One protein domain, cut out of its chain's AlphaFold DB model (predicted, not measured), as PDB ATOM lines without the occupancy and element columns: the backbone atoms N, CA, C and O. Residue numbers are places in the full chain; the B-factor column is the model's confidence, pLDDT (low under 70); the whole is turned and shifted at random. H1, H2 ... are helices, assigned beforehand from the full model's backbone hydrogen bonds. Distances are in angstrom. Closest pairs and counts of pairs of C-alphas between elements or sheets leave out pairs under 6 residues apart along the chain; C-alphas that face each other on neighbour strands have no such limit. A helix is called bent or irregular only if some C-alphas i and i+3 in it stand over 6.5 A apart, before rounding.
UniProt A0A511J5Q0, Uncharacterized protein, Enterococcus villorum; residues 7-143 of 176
ATOM      1  N   ARG A   7      -3.888  40.851 -12.189       89.75
ATOM      2  CA  ARG A   7      -4.829  41.965 -12.007       89.75
ATOM      3  C   ARG A   7      -5.519  42.330 -13.324       89.75
ATOM      4  O   ARG A   7      -6.744  42.378 -13.366       89.75
ATOM      5  N   ASP A   8      -4.741  42.573 -14.370       91.12
ATOM      6  CA  ASP A   8      -5.236  43.011 -15.677       91.12
ATOM      7  C   ASP A   8      -6.050  41.906 -16.363       91.12
ATOM      8  O   ASP A   8      -7.071  42.191 -16.987       91.12
ATOM      9  N   GLN A   9      -5.664  40.638 -16.171       90.19
ATOM     10  CA  GLN A   9      -6.471  39.477 -16.565       90.19
ATOM     11  C   GLN A   9      -7.841  39.491 -15.876       90.19
ATOM     12  O   GLN A   9      -8.858  39.407 -16.556       90.19
ATOM     13  N   ASN A  10      -7.896  39.677 -14.553       89.62
ATOM     14  CA  ASN A  10      -9.169  39.722 -13.825       89.62
ATOM     15  C   ASN A  10     -10.075  40.865 -14.314       89.62
ATOM     16  O   ASN A  10     -11.285  40.690 -14.450       89.62
ATOM     17  N   VAL A  11      -9.506  42.042 -14.598       90.88
ATOM     18  CA  VAL A  11     -10.274  43.165 -15.159       90.88
ATOM     19  C   VAL A  11     -10.793  42.814 -16.555       90.88
ATOM     20  O   VAL A  11     -11.960  43.062 -16.854       90.88
ATOM     21  N   LEU A  12      -9.969  42.177 -17.389       91.69
ATOM     22  CA  LEU A  12     -10.361  41.727 -18.724       91.69
ATOM     23  C   LEU A  12     -11.524  40.726 -18.675       91.69
ATOM     24  O   LEU A  12     -12.481  40.865 -19.440       91.69
ATOM     25  N   GLU A  13     -11.483  39.766 -17.747       90.19
ATOM     26  CA  GLU A  13     -12.574  38.814 -17.512       90.19
ATOM     27  C   GLU A  13     -13.889  39.538 -17.188       90.19
ATOM     28  O   GLU A  13     -14.931  39.226 -17.769       90.19
ATOM     29  N   ILE A  14     -13.845  40.544 -16.308       89.06
ATOM     30  CA  ILE A  14     -15.019  41.341 -15.921       89.06
ATOM     31  C   ILE A  14     -15.578  42.124 -17.117       89.06
ATOM     32  O   ILE A  14     -16.797  42.168 -17.310       89.06
ATOM     33  N   LEU A  15     -14.714  42.730 -17.939       91.06
ATOM     34  CA  LEU A  15     -15.138  43.482 -19.125       91.06
ATOM     35  C   LEU A  15     -15.849  42.590 -20.145       91.06
ATOM     36  O   LEU A  15     -16.901  42.961 -20.665       91.06
ATOM     37  N   ILE A  16     -15.307  41.401 -20.399       89.75
ATOM     38  CA  ILE A  16     -15.900  40.430 -21.326       89.75
ATOM     39  C   ILE A  16     -17.229  39.897 -20.781       89.75
ATOM     40  O   ILE A  16     -18.219  39.823 -21.508       89.75
ATOM     41  N   ALA A  17     -17.287  39.581 -19.486       84.50
ATOM     42  CA  ALA A  17     -18.514  39.158 -18.819       84.50
ATOM     43  C   ALA A  17     -19.628  40.218 -18.941       84.50
ATOM     44  O   ALA A  17     -20.789  39.892 -19.207       84.50
ATOM     45  N   LYS A  18     -19.273  41.500 -18.804       86.81
ATOM     46  CA  LYS A  18     -20.204  42.622 -18.969       86.81
ATOM     47  C   LYS A  18     -20.729  42.732 -20.403       86.81
ATOM     48  O   LYS A  18     -21.935  42.893 -20.577       86.81
ATOM     49  N   ASP A  19     -19.867  42.622 -21.414       88.56
ATOM     50  CA  ASP A  19     -20.302  42.633 -22.818       88.56
ATOM     51  C   ASP A  19     -21.282  41.502 -23.121       88.56
ATOM     52  O   ASP A  19     -22.323  41.728 -23.735       88.56
ATOM     53  N   TYR A  20     -20.970  40.292 -22.658       83.50
ATOM     54  CA  TYR A  20     -21.828  39.130 -22.834       83.50
ATOM     55  C   TYR A  20     -23.209  39.335 -22.192       83.50
ATOM     56  O   TYR A  20     -24.235  39.032 -22.792       83.50
ATOM     57  N   LYS A  21     -23.271  39.925 -20.992       81.62
ATOM     58  CA  LYS A  21     -24.551  40.276 -20.356       81.62
ATOM     59  C   LYS A  21     -25.357  41.287 -21.188       81.62
ATOM     60  O   LYS A  21     -26.587  41.220 -21.197       81.62
ATOM     61  N   ASN A  22     -24.675  42.207 -21.869       83.06
ATOM     62  CA  ASN A  22     -25.286  43.264 -22.678       83.06
ATOM     63  C   ASN A  22     -25.697  42.800 -24.086       83.06
ATOM     64  O   ASN A  22     -26.554  43.437 -24.697       83.06
ATOM     65  N   SER A  23     -25.144  41.693 -24.592       82.31
ATOM     66  CA  SER A  23     -25.427  41.202 -25.949       82.31
ATOM     67  C   SER A  23     -26.859  40.708 -26.144       82.31
ATOM     68  O   SER A  23     -27.320  40.626 -27.276       82.31
ATOM     69  N   ARG A  24     -27.600  40.446 -25.056       72.62
ATOM     70  CA  ARG A  24     -28.986  39.939 -25.060       72.62
ATOM     71  C   ARG A  24     -29.969  40.733 -25.924       72.62
ATOM     72  O   ARG A  24     -30.973  40.176 -26.349       72.62
ATOM     73  N   ASN A  25     -29.690  42.009 -26.177       72.50
ATOM     74  CA  ASN A  25     -30.567  42.887 -26.953       72.50
ATOM     75  C   ASN A  25     -30.140  43.014 -28.428       72.50
ATOM     76  O   ASN A  25     -30.730  43.799 -29.164       72.50
ATOM     77  N   ASN A  26     -29.103  42.288 -28.867       80.94
ATOM     78  CA  ASN A  26     -28.567  42.365 -30.224       80.94
ATOM     79  C   ASN A  26     -28.305  40.953 -30.803       80.94
ATOM     80  O   ASN A  26     -27.349  40.295 -30.387       80.94
ATOM     81  N   PRO A  27     -29.093  40.501 -31.801       77.19
ATOM     82  CA  PRO A  27     -28.940  39.185 -32.433       77.19
ATOM     83  C   PRO A  27     -27.545  38.891 -33.008       77.19
ATOM     84  O   PRO A  27     -27.067  37.761 -32.926       77.19
ATOM     85  N   GLU A  28     -26.855  39.892 -33.557       79.38
ATOM     86  CA  GLU A  28     -25.503  39.712 -34.093       79.38
ATOM     87  C   GLU A  28     -24.491  39.459 -32.972       79.38
ATOM     88  O   GLU A  28     -23.626  38.591 -33.087       79.38
ATOM     89  N   GLN A  29     -24.633  40.163 -31.845       81.19
ATOM     90  CA  GLN A  29     -23.780  39.955 -30.674       81.19
ATOM     91  C   GLN A  29     -24.097  38.635 -29.963       81.19
ATOM     92  O   GLN A  29     -23.180  37.983 -29.466       81.19
ATOM     93  N   ILE A  30     -25.367  38.213 -29.956       78.31
ATOM     94  CA  ILE A  30     -25.785  36.879 -29.502       78.31
ATOM     95  C   ILE A  30     -25.031  35.803 -30.289       78.31
ATOM     96  O   ILE A  30     -24.385  34.942 -29.692       78.31
ATOM     97  N   ASN A  31     -25.051  35.893 -31.621       80.12
ATOM     98  CA  ASN A  31     -24.370  34.939 -32.492       80.12
ATOM     99  C   ASN A  31     -22.848  34.969 -32.310       80.12
ATOM    100  O   ASN A  31     -22.211  33.916 -32.258       80.12
ATOM    101  N   PHE A  32     -22.257  36.160 -32.183       85.69
ATOM    102  CA  PHE A  32     -20.824  36.310 -31.935       85.69
ATOM    103  C   PHE A  32     -20.397  35.621 -30.632       85.69
ATOM    104  O   PHE A  32     -19.516  34.761 -30.658       85.69
ATOM    105  N   PHE A  33     -21.044  35.937 -29.504       82.19
ATOM    106  CA  PHE A  33     -20.702  35.333 -28.214       82.19
ATOM    107  C   PHE A  33     -21.021  33.837 -28.171       82.19
ATOM    108  O   PHE A  33     -20.223  33.076 -27.630       82.19
ATOM    109  N   GLY A  34     -22.125  33.394 -28.781       77.62
ATOM    110  CA  GLY A  34     -22.453  31.971 -28.896       77.62
ATOM    111  C   GLY A  34     -21.341  31.183 -29.594       77.62
ATOM    112  O   GLY A  34     -20.844  30.195 -29.053       77.62
ATOM    113  N   ASN A  35     -20.875  31.671 -30.746       80.00
ATOM    114  CA  ASN A  35     -19.745  31.074 -31.461       80.00
ATOM    115  C   ASN A  35     -18.450  31.118 -30.637       80.00
ATOM    116  O   ASN A  35     -17.715  30.131 -30.598       80.00
ATOM    117  N   LEU A  36     -18.178  32.240 -29.963       84.31
ATOM    118  CA  LEU A  36     -16.983  32.413 -29.141       84.31
ATOM    119  C   LEU A  36     -16.938  31.399 -27.986       84.31
ATOM    120  O   LEU A  36     -15.891  30.801 -27.748       84.31
ATOM    121  N   PHE A  37     -18.063  31.144 -27.309       77.62
ATOM    122  CA  PHE A  37     -18.141  30.158 -26.224       77.62
ATOM    123  C   PHE A  37     -17.957  28.725 -26.702       77.62
ATOM    124  O   PHE A  37     -17.154  28.002 -26.117       77.62
ATOM    125  N   ILE A  38     -18.640  28.334 -27.784       75.38
ATOM    126  CA  ILE A  38     -18.504  26.992 -28.372       75.38
ATOM    127  C   ILE A  38     -17.031  26.676 -28.664       75.38
ATOM    128  O   ILE A  38     -16.570  25.558 -28.453       75.38
ATOM    129  N   ARG A  39     -16.270  27.673 -29.122       76.56
ATOM    130  CA  ARG A  39     -14.848  27.517 -29.456       76.56
ATOM    131  C   ARG A  39     -13.927  27.594 -28.245       76.56
ATOM    132  O   ARG A  39     -12.885  26.942 -28.235       76.56
ATOM    133  N   SER A  40     -14.309  28.376 -27.239       76.56
ATOM    134  CA  SER A  40     -13.534  28.541 -26.009       76.56
ATOM    135  C   SER A  40     -13.585  27.311 -25.099       76.56
ATOM    136  O   SER A  40     -12.681  27.133 -24.286       76.56
ATOM    137  N   ASP A  41     -14.610  26.466 -25.240       66.69
ATOM    138  CA  ASP A  41     -14.878  25.345 -24.337       66.69
ATOM    139  C   ASP A  41     -15.065  24.010 -25.074       66.69
ATOM    140  O   ASP A  41     -16.059  23.302 -24.914       66.69
ATOM    141  N   THR A  42     -14.082  23.656 -25.904       54.66
ATOM    142  CA  THR A  42     -14.085  22.434 -26.733       54.66
ATOM    143  C   THR A  42     -14.151  21.111 -25.944       54.66
ATOM    144  O   THR A  42     -14.298  20.063 -26.568       54.66
ATOM    145  N   GLU A  43     -14.122  21.135 -24.604       46.06
ATOM    146  CA  GLU A  43     -14.277  19.950 -23.742       46.06
ATOM    147  C   GLU A  43     -15.523  19.954 -22.833       46.06
ATOM    148  O   GLU A  43     -15.868  18.902 -22.299       46.06
ATOM    149  N   ASN A  44     -16.253  21.067 -22.672       45.06
ATOM    150  CA  ASN A  44     -17.458  21.102 -21.831       45.06
ATOM    151  C   ASN A  44     -18.712  21.367 -22.668       45.06
ATOM    152  O   ASN A  44     -19.194  22.483 -22.865       45.06
ATOM    153  N   THR A  45     -19.344  20.267 -23.058       44.56
ATOM    154  CA  THR A  45     -20.666  20.187 -23.692       44.56
ATOM    155  C   THR A  45     -21.780  20.901 -22.908       44.56
ATOM    156  O   THR A  45     -22.883  21.048 -23.427       44.56
ATOM    157  N   ARG A  46     -21.533  21.385 -21.680       49.50
ATOM    158  CA  ARG A  46     -22.517  22.069 -20.822       49.50
ATOM    159  C   ARG A  46     -22.857  23.504 -21.250       49.50
ATOM    160  O   ARG A  46     -23.974  23.939 -20.976       49.50
ATOM    161  N   LEU A  47     -21.975  24.219 -21.958       50.59
ATOM    162  CA  LEU A  47     -22.262  25.590 -22.433       50.59
ATOM    163  C   LEU A  47     -23.105  25.632 -23.724       50.59
ATOM    164  O   LEU A  47     -23.590  26.692 -24.115       50.59
ATOM    165  N   SER A  48     -23.339  24.484 -24.366       43.47
ATOM    166  CA  SER A  48     -24.073  24.373 -25.639       43.47
ATOM    167  C   SER A  48     -25.549  24.801 -25.566       43.47
ATOM    168  O   SER A  48     -26.172  25.026 -26.600       43.47
ATOM    169  N   SER A  49     -26.106  24.975 -24.359       48.94
ATOM    170  CA  SER A  49     -27.494  25.417 -24.139       48.94
ATOM    171  C   SER A  49     -27.624  26.844 -23.591       48.94
ATOM    172  O   SER A  49     -28.655  27.189 -22.998       48.94
ATOM    173  N   ILE A  50     -26.597  27.682 -23.761       51.56
ATOM    174  CA  ILE A  50     -26.668  29.101 -23.405       51.56
ATOM    175  C   ILE A  50     -27.555  29.830 -24.420       51.56
ATOM    176  O   ILE A  50     -27.113  30.465 -25.372       51.56
ATOM    177  N   TYR A  51     -28.857  29.736 -24.188       53.41
ATOM    178  CA  TYR A  51     -29.822  30.646 -24.771       53.41
ATOM    179  C   TYR A  51     -29.739  31.953 -23.987       53.41
ATOM    180  O   TYR A  51     -30.101  32.005 -22.811       53.41
ATOM    181  N   LEU A  52     -29.291  33.023 -24.647       54.69
ATOM    182  CA  LEU A  52     -29.238  34.381 -24.089       54.69
ATOM    183  C   LEU A  52     -30.614  34.899 -23.606       54.69
ATOM    184  O   LEU A  52     -30.668  35.850 -22.826       54.69
ATOM    185  N   ASN A  53     -31.700  34.206 -23.968       53.69
ATOM    186  CA  ASN A  53     -33.074  34.453 -23.517       53.69
ATOM    187  C   ASN A  53     -33.398  33.892 -22.119       53.69
ATOM    188  O   ASN A  53     -34.437  34.234 -21.562       53.69
ATOM    189  N   ASN A  54     -32.539  33.054 -21.526       62.88
ATOM    190  CA  ASN A  54     -32.730  32.574 -20.156       62.88
ATOM    191  C   ASN A  54     -31.954  33.472 -19.176       62.88
ATOM    192  O   ASN A  54     -30.725  33.409 -19.052       62.88
ATOM    193  N   SER A  55     -32.688  34.354 -18.498       59.78
ATOM    194  CA  SER A  55     -32.126  35.386 -17.627       59.78
ATOM    195  C   SER A  55     -31.364  34.820 -16.418       59.78
ATOM    196  O   SER A  55     -30.363  35.424 -16.014       59.78
ATOM    197  N   GLU A  56     -31.792  33.667 -15.899       59.28
ATOM    198  CA  GLU A  56     -31.172  32.936 -14.787       59.28
ATOM    199  C   GLU A  56     -29.858  32.289 -15.218       59.28
ATOM    200  O   GLU A  56     -28.815  32.581 -14.631       59.28
ATOM    201  N   LYS A  57     -29.879  31.531 -16.324       61.28
ATOM    202  CA  LYS A  57     -28.674  30.917 -16.900       61.28
ATOM    203  C   LYS A  57     -27.601  31.963 -17.159       61.28
ATOM    204  O   LYS A  57     -26.457  31.812 -16.760       61.28
ATOM    205  N   VAL A  58     -27.942  33.083 -17.785       62.16
ATOM    206  CA  VAL A  58     -26.935  34.113 -18.070       62.16
ATOM    207  C   VAL A  58     -26.357  34.728 -16.786       62.16
ATOM    208  O   VAL A  58     -25.164  35.009 -16.783       62.16
ATOM    209  N   LYS A  59     -27.120  34.912 -15.693       61.03
ATOM    210  CA  LYS A  59     -26.534  35.363 -14.409       61.03
ATOM    211  C   LYS A  59     -25.514  34.350 -13.876       61.03
ATOM    212  O   LYS A  59     -24.439  34.760 -13.451       61.03
ATOM    213  N   GLU A  60     -25.834  33.063 -13.956       61.41
ATOM    214  CA  GLU A  60     -24.956  31.960 -13.550       61.41
ATOM    215  C   GLU A  60     -23.680  31.897 -14.413       61.41
ATOM    216  O   GLU A  60     -22.566  31.794 -13.898       61.41
ATOM    217  N   PHE A  61     -23.821  32.083 -15.729       67.25
ATOM    218  CA  PHE A  61     -22.716  31.988 -16.684       67.25
ATOM    219  C   PHE A  61     -21.870  33.257 -16.804       67.25
ATOM    220  O   PHE A  61     -20.716  33.161 -17.214       67.25
ATOM    221  N   THR A  62     -22.372  34.438 -16.421       65.38
ATOM    222  CA  THR A  62     -21.614  35.703 -16.538       65.38
ATOM    223  C   THR A  62     -20.289  35.636 -15.766       65.38
ATOM    224  O   THR A  62     -19.268  36.115 -16.252       65.38
ATOM    225  N   ASN A  63     -20.265  34.972 -14.606       64.94
ATOM    226  CA  ASN A  63     -19.064  34.865 -13.768       64.94
ATOM    227  C   ASN A  63     -17.987  33.924 -14.340       64.94
ATOM    228  O   ASN A  63     -16.811  34.044 -13.994       64.94
ATOM    229  N   VAL A  64     -18.376  32.984 -15.202       75.88
ATOM    230  CA  VAL A  64     -17.476  32.000 -15.831       75.88
ATOM    231  C   VAL A  64     -17.109  32.425 -17.256       75.88
ATOM    232  O   VAL A  64     -16.023  32.112 -17.743       75.88
ATOM    233  N   ALA A  65     -17.981  33.210 -17.892       76.81
ATOM    234  CA  ALA A  65     -17.855  33.707 -19.253       76.81
ATOM    235  C   ALA A  65     -16.515  34.409 -19.512       76.81
ATOM    236  O   ALA A  65     -15.793  34.045 -20.439       76.81
ATOM    237  N   GLY A  66     -16.165  35.378 -18.660       82.75
ATOM    238  CA  GLY A  66     -14.909  36.119 -18.769       82.75
ATOM    239  C   GLY A  66     -13.684  35.205 -18.733       82.75
ATOM    240  O   GLY A  66     -12.847  35.263 -19.630       82.75
ATOM    241  N   LYS A  67     -13.628  34.304 -17.745       84.06
ATOM    242  CA  LYS A  67     -12.522  33.352 -17.536       84.06
ATOM    243  C   LYS A  67     -12.295  32.446 -18.737       84.06
ATOM    244  O   LYS A  67     -11.170  32.299 -19.210       84.06
ATOM    245  N   VAL A  68     -13.372  31.845 -19.239       83.81
ATOM    246  CA  VAL A  68     -13.327  30.920 -20.379       83.81
ATOM    247  C   VAL A  68     -12.819  31.635 -21.632       83.81
ATOM    248  O   VAL A  68     -11.922  31.138 -22.311       83.81
ATOM    249  N   VAL A  69     -13.327  32.839 -21.897       85.75
ATOM    250  CA  VAL A  69     -12.950  33.617 -23.082       85.75
ATOM    251  C   VAL A  69     -11.514  34.152 -22.990       85.75
ATOM    252  O   VAL A  69     -10.790  34.112 -23.986       85.75
ATOM    253  N   VAL A  70     -11.056  34.602 -21.814       86.75
ATOM    254  CA  VAL A  70      -9.653  35.016 -21.609       86.75
ATOM    255  C   VAL A  70      -8.703  33.831 -21.805       86.75
ATOM    256  O   VAL A  70      -7.718  33.952 -22.532       86.75
ATOM    257  N   LYS A  71      -9.034  32.653 -21.265       86.00
ATOM    258  CA  LYS A  71      -8.254  31.424 -21.482       86.00
ATOM    259  C   LYS A  71      -8.194  31.025 -22.964       86.00
ATOM    260  O   LYS A  71      -7.153  30.583 -23.458       86.00
ATOM    261  N   TYR A  72      -9.288  31.204 -23.702       86.88
ATOM    262  CA  TYR A  72      -9.306  30.974 -25.147       86.88
ATOM    263  C   TYR A  72      -8.429  31.974 -25.911       86.88
ATOM    264  O   TYR A  72      -7.674  31.560 -26.790       86.88
ATOM    265  N   MET A  73      -8.441  33.260 -25.540       89.00
ATOM    266  CA  MET A  73      -7.523  34.262 -26.101       89.00
ATOM    267  C   MET A  73      -6.056  33.835 -25.930       89.00
ATOM    268  O   MET A  73      -5.280  33.877 -26.887       89.00
ATOM    269  N   GLU A  74      -5.677  33.370 -24.738       85.81
ATOM    270  CA  GLU A  74      -4.322  32.872 -24.466       85.81
ATOM    271  C   GLU A  74      -3.980  31.638 -25.313       85.81
ATOM    272  O   GLU A  74      -2.879  31.537 -25.864       85.81
ATOM    273  N   THR A  75      -4.946  30.736 -25.494       82.62
ATOM    274  CA  THR A  75      -4.802  29.544 -26.343       82.62
ATOM    275  C   THR A  75      -4.615  29.920 -27.817       82.62
ATOM    276  O   THR A  75      -3.740  29.374 -28.494       82.62
ATOM    277  N   LEU A  76      -5.373  30.896 -28.323       81.50
ATOM    278  CA  LEU A  76      -5.217  31.428 -29.681       81.50
ATOM    279  C   LEU A  76      -3.838  32.054 -29.903       81.50
ATOM    280  O   LEU A  76      -3.258  31.914 -30.981       81.50
ATOM    281  N   MET A  77      -3.278  32.707 -28.881       80.38
ATOM    282  CA  MET A  77      -1.924  33.260 -28.946       80.38
ATOM    283  C   MET A  77      -0.832  32.179 -29.039       80.38
ATOM    284  O   MET A  77       0.280  32.479 -29.495       80.38
ATOM    285  N   GLN A  78      -1.141  30.944 -28.631       76.56
ATOM    286  CA  GLN A  78      -0.247  29.781 -28.651       76.56
ATOM    287  C   GLN A  78      -0.411  28.915 -29.909       76.56
ATOM    288  O   GLN A  78       0.592  28.473 -30.471       76.56
ATOM    289  N   ASN A  79      -1.641  28.705 -30.386       70.00
ATOM    290  CA  ASN A  79      -1.946  27.780 -31.480       70.00
ATOM    291  C   ASN A  79      -2.481  28.490 -32.726       70.00
ATOM    292  O   ASN A  79      -3.640  28.900 -32.806       70.00
ATOM    293  N   GLN A  80      -1.621  28.573 -33.744       65.75
ATOM    294  CA  GLN A  80      -1.882  29.386 -34.928       65.75
ATOM    295  C   GLN A  80      -3.040  28.851 -35.785       65.75
ATOM    296  O   GLN A  80      -3.900  29.656 -36.123       65.75
ATOM    297  N   LEU A  81      -3.160  27.540 -36.054       67.19
ATOM    298  CA  LEU A  81      -4.282  26.973 -36.828       67.19
ATOM    299  C   LEU A  81      -4.556  25.487 -36.517       67.19
ATOM    300  O   LEU A  81      -3.628  24.768 -36.131       67.19
ATOM    301  N   PRO A  82      -5.792  24.996 -36.735       67.12
ATOM    302  CA  PRO A  82      -6.093  23.571 -36.700       67.12
ATOM    303  C   PRO A  82      -5.556  22.892 -37.969       67.12
ATOM    304  O   PRO A  82      -5.909  23.268 -39.084       67.12
ATOM    305  N   ASN A  83      -4.708  21.870 -37.813       66.50
ATOM    306  CA  ASN A  83      -4.053  21.193 -38.945       66.50
ATOM    307  C   ASN A  83      -4.974  20.233 -39.727       66.50
ATOM    308  O   ASN A  83      -4.551  19.688 -40.740       66.50
ATOM    309  N   HIS A  84      -6.194  19.987 -39.241       69.06
ATOM    310  CA  HIS A  84      -7.130  19.012 -39.811       69.06
ATOM    311  C   HIS A  84      -8.115  19.614 -40.825       69.06
ATOM    312  O   HIS A  84      -8.863  18.866 -41.441       69.06
ATOM    313  N   LEU A  85      -8.129  20.941 -40.991       69.44
ATOM    314  CA  LEU A  85      -9.082  21.632 -41.862       69.44
ATOM    315  C   LEU A  85      -8.598  21.685 -43.317       69.44
ATOM    316  O   LEU A  85      -7.411  21.880 -43.596       69.44
ATOM    317  N   ASN A  86      -9.535  21.559 -44.255       72.75
ATOM    318  CA  ASN A  86      -9.302  21.760 -45.682       72.75
ATOM    319  C   ASN A  86      -9.248  23.260 -46.055       72.75
ATOM    320  O   ASN A  86      -9.436  24.138 -45.220       72.75
ATOM    321  N   SER A  87      -8.967  23.581 -47.322       71.50
ATOM    322  CA  SER A  87      -8.777  24.974 -47.769       71.50
ATOM    323  C   SER A  87     -10.001  25.878 -47.547       71.50
ATOM    324  O   SER A  87      -9.837  27.030 -47.148       71.50
ATOM    325  N   GLU A  88     -11.218  25.394 -47.805       78.62
ATOM    326  CA  GLU A  88     -12.440  26.194 -47.620       78.62
ATOM    327  C   GLU A  88     -12.789  26.343 -46.135       78.62
ATOM    328  O   GLU A  88     -13.131  27.435 -45.672       78.62
ATOM    329  N   GLU A  89     -12.594  25.281 -45.355       77.94
ATOM    330  CA  GLU A  89     -12.736  25.312 -43.899       77.94
ATOM    331  C   GLU A  89     -11.739  26.281 -43.255       77.94
ATOM    332  O   GLU A  89     -12.115  27.064 -42.383       77.94
ATOM    333  N   LEU A  90     -10.492  26.307 -43.734       75.69
ATOM    334  CA  LEU A  90      -9.465  27.238 -43.271       75.69
ATOM    335  C   LEU A  90      -9.828  28.693 -43.579       75.69
ATOM    336  O   LEU A  90      -9.607  29.554 -42.733       75.69
ATOM    337  N   LYS A  91     -10.427  28.993 -44.740       75.81
ATOM    338  CA  LYS A  91     -10.905  30.354 -45.053       75.81
ATOM    339  C   LYS A  91     -12.006  30.806 -44.092       75.81
ATOM    340  O   LYS A  91     -11.962  31.932 -43.594       75.81
ATOM    341  N   SER A  92     -12.975  29.931 -43.822       80.88
ATOM    342  CA  SER A  92     -14.059  30.206 -42.870       80.88
ATOM    343  C   SER A  92     -13.518  30.406 -41.448       80.88
ATOM    344  O   SER A  92     -13.843  31.391 -40.784       80.88
ATOM    345  N   GLU A  93     -12.610  29.530 -41.015       79.19
ATOM    346  CA  GLU A  93     -11.927  29.597 -39.719       79.19
ATOM    347  C   GLU A  93     -11.123  30.896 -39.558       79.19
ATOM    348  O   GLU A  93     -11.182  31.549 -38.514       79.19
ATOM    349  N   ILE A  94     -10.420  31.316 -40.610       77.75
ATOM    350  CA  ILE A  94      -9.660  32.569 -40.646       77.75
ATOM    351  C   ILE A  94     -10.573  33.778 -40.457       77.75
ATOM    352  O   ILE A  94     -10.255  34.661 -39.655       77.75
ATOM    353  N   LYS A  95     -11.707  33.825 -41.168       80.25
ATOM    354  CA  LYS A  95     -12.661  34.933 -41.044       80.25
ATOM    355  C   LYS A  95     -13.152  35.062 -39.601       80.25
ATOM    356  O   LYS A  95     -13.082  36.150 -39.034       80.25
ATOM    357  N   LYS A  96     -13.539  33.942 -38.983       83.06
ATOM    358  CA  LYS A  96     -13.998  33.913 -37.587       83.06
ATOM    359  C   LYS A  96     -12.897  34.342 -36.614       83.06
ATOM    360  O   LYS A  96     -13.115  35.226 -35.793       83.06
ATOM    361  N   ARG A  97     -11.676  33.803 -36.741       83.12
ATOM    362  CA  ARG A  97     -10.539  34.204 -35.886       83.12
ATOM    363  C   ARG A  97     -10.201  35.689 -36.024       83.12
ATOM    364  O   ARG A  97      -9.798  36.310 -35.046       83.12
ATOM    365  N   LYS A  98     -10.352  36.276 -37.216       84.31
ATOM    366  CA  LYS A  98     -10.133  37.716 -37.433       84.31
ATOM    367  C   LYS A  98     -11.104  38.566 -36.615       84.31
ATOM    368  O   LYS A  98     -10.672  39.541 -36.004       84.31
ATOM    369  N   GLU A  99     -12.381  38.197 -36.600       87.38
ATOM    370  CA  GLU A  99     -13.411  38.871 -35.801       87.38
ATOM    371  C   GLU A  99     -13.117  38.745 -34.297       87.38
ATOM    372  O   GLU A  99     -13.126  39.744 -33.581       87.38
ATOM    373  N   GLU A 100     -12.730  37.553 -33.835       88.94
ATOM    374  CA  GLU A 100     -12.337  37.302 -32.440       88.94
ATOM    375  C   GLU A 100     -11.092  38.104 -32.029       88.94
ATOM    376  O   GLU A 100     -11.075  38.745 -30.983       88.94
ATOM    377  N   MET A 101     -10.054  38.145 -32.871       89.44
ATOM    378  CA  MET A 101      -8.847  38.936 -32.608       89.44
ATOM    379  C   MET A 101      -9.139  40.432 -32.527       89.44
ATOM    380  O   MET A 101      -8.608  41.103 -31.647       89.44
ATOM    381  N   ASN A 102      -9.995  40.954 -33.409       91.38
ATOM    382  CA  ASN A 102     -10.434  42.347 -33.334       91.38
ATOM    383  C   ASN A 102     -11.134  42.637 -32.003       91.38
ATOM    384  O   ASN A 102     -10.858  43.661 -31.376       91.38
ATOM    385  N   TYR A 103     -11.995  41.720 -31.559       93.50
ATOM    386  CA  TYR A 103     -12.652  41.813 -30.262       93.50
ATOM    387  C   TYR A 103     -11.637  41.828 -29.108       93.50
ATOM    388  O   TYR A 103     -11.666  42.741 -28.284       93.50
ATOM    389  N   PHE A 104     -10.678  40.897 -29.084       93.38
ATOM    390  CA  PHE A 104      -9.643  40.852 -28.045       93.38
ATOM    391  C   PHE A 104      -8.751  42.091 -28.035       93.38
ATOM    392  O   PHE A 104      -8.495  42.649 -26.973       93.38
ATOM    393  N   ILE A 105      -8.316  42.572 -29.204       93.56
ATOM    394  CA  ILE A 105      -7.520  43.803 -29.317       93.56
ATOM    395  C   ILE A 105      -8.294  44.985 -28.734       93.56
ATOM    396  O   ILE A 105      -7.731  45.763 -27.965       93.56
ATOM    397  N   LYS A 106      -9.585  45.110 -29.067       95.56
ATOM    398  CA  LYS A 106     -10.447  46.151 -28.503       95.56
ATOM    399  C   LYS A 106     -10.489  46.052 -26.977       95.56
ATOM    400  O   LYS A 106     -10.234  47.046 -26.308       95.56
ATOM    401  N   LYS A 107     -10.731  44.859 -26.430       94.75
ATOM    402  CA  LYS A 107     -10.828  44.642 -24.979       94.75
ATOM    403  C   LYS A 107      -9.515  44.897 -24.240       94.75
ATOM    404  O   LYS A 107      -9.526  45.528 -23.191       94.75
ATOM    405  N   VAL A 108      -8.378  44.482 -24.797       93.88
ATOM    406  CA  VAL A 108      -7.057  44.752 -24.207       93.88
ATOM    407  C   VAL A 108      -6.716  46.244 -24.261       93.88
ATOM    408  O   VAL A 108      -6.123  46.760 -23.320       93.88
ATOM    409  N   ASN A 109      -7.120  46.962 -25.313       94.31
ATOM    410  CA  ASN A 109      -6.978  48.420 -25.354       94.31
ATOM    411  C   ASN A 109      -7.887  49.118 -24.332       94.31
ATOM    412  O   ASN A 109      -7.467  50.101 -23.729       94.31
ATOM    413  N   GLU A 110      -9.100  48.607 -24.101       94.94
ATOM    414  CA  GLU A 110     -10.004  49.139 -23.074       94.94
ATOM    415  C   GLU A 110      -9.407  49.042 -21.664       94.94
ATOM    416  O   GLU A 110      -9.686  49.918 -20.850       94.94
ATOM    417  N   LEU A 111      -8.540  48.059 -21.378       92.12
ATOM    418  CA  LEU A 111      -7.859  47.929 -20.081       92.12
ATOM    419  C   LEU A 111      -7.038  49.166 -19.695       92.12
ATOM    420  O   LEU A 111      -6.902  49.449 -18.503       92.12
ATOM    421  N   LYS A 112      -6.543  49.937 -20.676       87.50
ATOM    422  CA  LYS A 112      -5.832  51.200 -20.415       87.50
ATOM    423  C   LYS A 112      -6.710  52.178 -19.619       87.50
ATOM    424  O   LYS A 112      -6.227  52.836 -18.706       87.50
ATOM    425  N   ASN A 113      -8.024  52.168 -19.856       92.19
ATOM    426  CA  ASN A 113      -8.990  52.998 -19.124       92.19
ATOM    427  C   ASN A 113      -9.218  52.542 -17.669       92.19
ATOM    428  O   ASN A 113      -9.889  53.233 -16.909       92.19
ATOM    429  N   TYR A 114      -8.683  51.381 -17.281       91.00
ATOM    430  CA  TYR A 114      -8.807  50.790 -15.944       91.00
ATOM    431  C   TYR A 114      -7.463  50.738 -15.193       91.00
ATOM    432  O   TYR A 114      -7.349  50.073 -14.158       91.00
ATOM    433  N   GLY A 115      -6.446  51.448 -15.698       86.75
ATOM    434  CA  GLY A 115      -5.122  51.534 -15.080       86.75
ATOM    435  C   GLY A 115      -4.274  50.272 -15.243       86.75
ATOM    436  O   GLY A 115      -3.458  49.982 -14.367       86.75
ATOM    437  N   ALA A 116      -4.498  49.507 -16.315       89.56
ATOM    438  CA  ALA A 116      -3.658  48.367 -16.672       89.56
ATOM    439  C   ALA A 116      -2.280  48.802 -17.182       89.56
ATOM    440  O   ALA A 116      -2.105  49.919 -17.676       89.56
ATOM    441  N   ASN A 117      -1.299  47.901 -17.100       89.88
ATOM    442  CA  ASN A 117       0.065  48.180 -17.538       89.88
ATOM    443  C   ASN A 117       0.127  48.352 -19.067       89.88
ATOM    444  O   ASN A 117       0.017  47.384 -19.824       89.88
ATOM    445  N   GLU A 118       0.355  49.583 -19.533       89.38
ATOM    446  CA  GLU A 118       0.328  49.913 -20.961       89.38
ATOM    447  C   GLU A 118       1.325  49.097 -21.791       89.38
ATOM    448  O   GLU A 118       0.972  48.600 -22.864       89.38
ATOM    449  N   ALA A 119       2.538  48.889 -21.276       90.56
ATOM    450  CA  ALA A 119       3.572  48.124 -21.966       90.56
ATOM    451  C   ALA A 119       3.201  46.635 -22.076       90.56
ATOM    452  O   ALA A 119       3.501  45.985 -23.084       90.56
ATOM    453  N   ALA A 120       2.538  46.075 -21.060       88.94
ATOM    454  CA  ALA A 120       2.016  44.711 -21.112       88.94
ATOM    455  C   ALA A 120       0.857  44.597 -22.118       88.94
ATOM    456  O   ALA A 120       0.879  43.708 -22.977       88.94
ATOM    457  N   CYS A 121      -0.096  45.535 -22.079       91.00
ATOM    458  CA  CYS A 121      -1.202  45.623 -23.034       91.00
ATOM    459  C   CYS A 121      -0.696  45.706 -24.481       91.00
ATOM    460  O   CYS A 121      -1.170  44.969 -25.346       91.00
ATOM    461  N   GLU A 122       0.313  46.534 -24.755       92.56
ATOM    462  CA  GLU A 122       0.880  46.686 -26.099       92.56
ATOM    463  C   GLU A 122       1.565  45.421 -26.606       92.56
ATOM    464  O   GLU A 122       1.378  45.043 -27.764       92.56
ATOM    465  N   LYS A 123       2.304  44.708 -25.748       91.31
ATOM    466  CA  LYS A 123       2.899  43.415 -26.120       91.31
ATOM    467  C   LYS A 123       1.827  42.397 -26.519       91.31
ATOM    468  O   LYS A 123       2.008  41.679 -27.506       91.31
ATOM    469  N   VAL A 124       0.711  42.345 -25.789       90.06
ATOM    470  CA  VAL A 124      -0.418  41.452 -26.095       90.06
ATOM    471  C   VAL A 124      -1.115  41.868 -27.393       90.06
ATOM    472  O   VAL A 124      -1.294  41.034 -28.282       90.06
ATOM    473  N   VAL A 125      -1.425  43.156 -27.564       92.50
ATOM    474  CA  VAL A 125      -2.040  43.695 -28.791       92.50
ATOM    475  C   VAL A 125      -1.173  43.416 -30.015       92.50
ATOM    476  O   VAL A 125      -1.680  42.947 -31.033       92.50
ATOM    477  N   ASN A 126       0.138  43.643 -29.926       90.88
ATOM    478  CA  ASN A 126       1.060  43.379 -31.027       90.88
ATOM    479  C   ASN A 126       1.120  41.890 -31.374       90.88
ATOM    480  O   ASN A 126       1.164  41.532 -32.553       90.88
ATOM    481  N   LYS A 127       1.044  41.001 -30.377       88.88
ATOM    482  CA  LYS A 127       0.967  39.559 -30.623       88.88
ATOM    483  C   LYS A 127      -0.330  39.180 -31.342       88.88
ATOM    484  O   LYS A 127      -0.259  38.470 -32.344       88.88
ATOM    485  N   LEU A 128      -1.480  39.690 -30.904       88.81
ATOM    486  CA  LEU A 128      -2.771  39.459 -31.564       88.81
ATOM    487  C   LEU A 128      -2.774  39.994 -33.007       88.81
ATOM    488  O   LEU A 128      -3.129  39.262 -33.927       88.81
ATOM    489  N   LYS A 129      -2.272  41.216 -33.234       87.44
ATOM    490  CA  LYS A 129      -2.103  41.793 -34.581       87.44
ATOM    491  C   LYS A 129      -1.162  40.966 -35.456       87.44
ATOM    492  O   LYS A 129      -1.433  40.785 -36.639       87.44
ATOM    493  N   SER A 130      -0.073  40.435 -34.895       83.69
ATOM    494  CA  SER A 130       0.854  39.583 -35.649       83.69
ATOM    495  C   SER A 130       0.175  38.308 -36.144       83.69
ATOM    496  O   SER A 130       0.358  37.934 -37.294       83.69
ATOM    497  N   ILE A 131      -0.664  37.686 -35.309       78.06
ATOM    498  CA  ILE A 131      -1.443  36.501 -35.676       78.06
ATOM    499  C   ILE A 131      -2.479  36.884 -36.732       78.06
ATOM    500  O   ILE A 131      -2.590  36.205 -37.745       78.06
ATOM    501  N   GLN A 132      -3.161  38.015 -36.558       78.50
ATOM    502  CA  GLN A 132      -4.108  38.546 -37.536       78.50
ATOM    503  C   GLN A 132      -3.463  38.763 -38.916       78.50
ATOM    504  O   GLN A 132      -4.041  38.364 -39.925       78.50
ATOM    505  N   LEU A 133      -2.254  39.336 -38.965       73.56
ATOM    506  CA  LEU A 133      -1.494  39.602 -40.193       73.56
ATOM    507  C   LEU A 133      -1.119  38.337 -40.969       73.56
ATOM    508  O   LEU A 133      -1.081  38.383 -42.200       73.56
ATOM    509  N   LEU A 134      -0.908  37.204 -40.286       64.94
ATOM    510  CA  LEU A 134      -0.671  35.913 -40.947       64.94
ATOM    511  C   LEU A 134      -1.836  35.498 -41.862       64.94
ATOM    512  O   LEU A 134      -1.652  34.644 -42.729       64.94
ATOM    513  N   TYR A 135      -3.009  36.115 -41.694       63.56
ATOM    514  CA  TYR A 135      -4.239  35.772 -42.402       63.56
ATOM    515  C   TYR A 135      -4.804  36.902 -43.274       63.56
ATOM    516  O   TYR A 135      -5.822  36.710 -43.935       63.56
ATOM    517  N   SER A 136      -4.161  38.072 -43.287       61.59
ATOM    518  CA  SER A 136      -4.608  39.249 -44.048       61.59
ATOM    519  C   SER A 136      -4.111  39.261 -45.495       61.59
ATOM    520  O   SER A 136      -4.789  39.787 -46.373       61.59
ATOM    521  N   ASP A 137      -2.925  38.701 -45.748       66.12
ATOM    522  CA  ASP A 137      -2.314  38.624 -47.078       66.12
ATOM    523  C   ASP A 137      -2.569  37.238 -47.693       66.12
ATOM    524  O   ASP A 137      -2.230  36.210 -47.103       66.12
ATOM    525  N   LYS A 138      -3.127  37.199 -48.911       68.94
ATOM    526  CA  LYS A 138      -3.397  35.970 -49.679       68.94
ATOM    527  C   LYS A 138      -2.152  35.078 -49.792       68.94
ATOM    528  O   LYS A 138      -2.266  33.852 -49.755       68.94
ATOM    529  N   LYS A 139      -0.956  35.673 -49.895       74.19
ATOM    530  CA  LYS A 139       0.318  34.943 -49.978       74.19
ATOM    531  C   LYS A 139       0.707  34.314 -48.634       74.19
ATOM    532  O   LYS A 139       1.095  33.145 -48.606       74.19
ATOM    533  N   GLN A 140       0.564  35.053 -47.532       68.38
ATOM    534  CA  GLN A 140       0.794  34.562 -46.164       68.38
ATOM    535  C   GLN A 140      -0.212  33.469 -45.781       68.38
ATOM    536  O   GLN A 140       0.187  32.412 -45.296       68.38
ATOM    537  N   MET A 141      -1.491  33.667 -46.109       68.69
ATOM    538  CA  MET A 141      -2.556  32.693 -45.882       68.69
ATOM    539  C   MET A 141      -2.257  31.366 -46.589       68.69
ATOM    540  O   MET A 141      -2.238  30.315 -45.953       68.69
ATOM    541  N   ASN A 142      -1.918  31.402 -47.881       71.00
ATOM    542  CA  ASN A 142      -1.553  30.198 -48.630       71.00
ATOM    543  C   ASN A 142      -0.303  29.504 -48.063       71.00
ATOM    544  O   ASN A 142      -0.213  28.276 -48.082       71.00
ATOM    545  N   LYS A 143       0.664  30.268 -47.540       76.00
ATOM    546  CA  LYS A 143       1.847  29.716 -46.866       76.00
ATOM    547  C   LYS A 143       1.464  28.987 -45.572       76.00
ATOM    548  O   LYS A 143       1.962  27.886 -45.342       76.00
TER     549      LYS A 143
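Overview. This is residues 7 to 143 of the 176 residues of an uncharacterized protein of Enterococcus villorum (UniProt A0A511J5Q0). Helix H1 and the long helix H5 make a V, meeting near the start of H1 and the end of H5, and H6 folds back beside H5. H4b, one arm of the bent helix H4, crosses from H1 to H6, while H2 folds back from H1 toward it. The printed part has 137 residues with seven named helices, H1 to H7 in order, and no named strand: all helix, packing mostly crossed, steep more often than shallow. It is compact, radius of gyration of the C-alphas 15.5 A, spans 47 by 36 by 26 A.

Arrangement. H1, residues 7 to 25, and H2, residues 27 to 40, form a hairpin at a steep tilt of 43 degrees; their closest C-alphas, Ser 23 and Gln 29, are 5.2 A apart. H3, residues 45 to 49, touches H2 only at the corner, and only just, with 3 pairs of C-alphas within 8 A, closest Ile 38 and Ser 48. H4, residues 55 to 78, assigned as one helix by its hydrogen bonds, is bent, C-alphas 63 and 66 being 6.6 A apart; its arms are H4a, residues 55 to 63, and H4b, residues 66 to 78. H1 touches H4b at 66 degrees, a steep tilt, closest C-alphas Glu 13 and Gly 66, 3.8 A. H5, residues 87 to 114, and H6, residues 118 to 133, form a hairpin at a shallow tilt of 14 degrees, closest C-alphas Ile 105 and Val 125, 5.5 A. H7, residues 138 to 143, touches no helix. Each O i to N i+4 pair is within hydrogen-bond range in H2, H4b, H6 and H7, against 13 of 15 in H1, 4 of 5 in H4a, 21 of 24 in H5 and 0 of 1 in H3, whose O i to N i+3 count is 0 of 2.

Along the chain. H1 begins at C-alpha 7 (-4.829, 41.965, -12.007) and is 29.8 A long; H5 is 41.0 A and H6 21.9 A. H7 ends at C-alpha 143 (1.847, 29.716, -46.866).

Size, cuts and confidence. C-alphas 56 and 139, the farthest apart, are 47.3 A apart. The printed part has no cut and no long link. Residues 41 to 63, 80 to 85, 134 to 138 and 140 to 141 have pLDDT under 70.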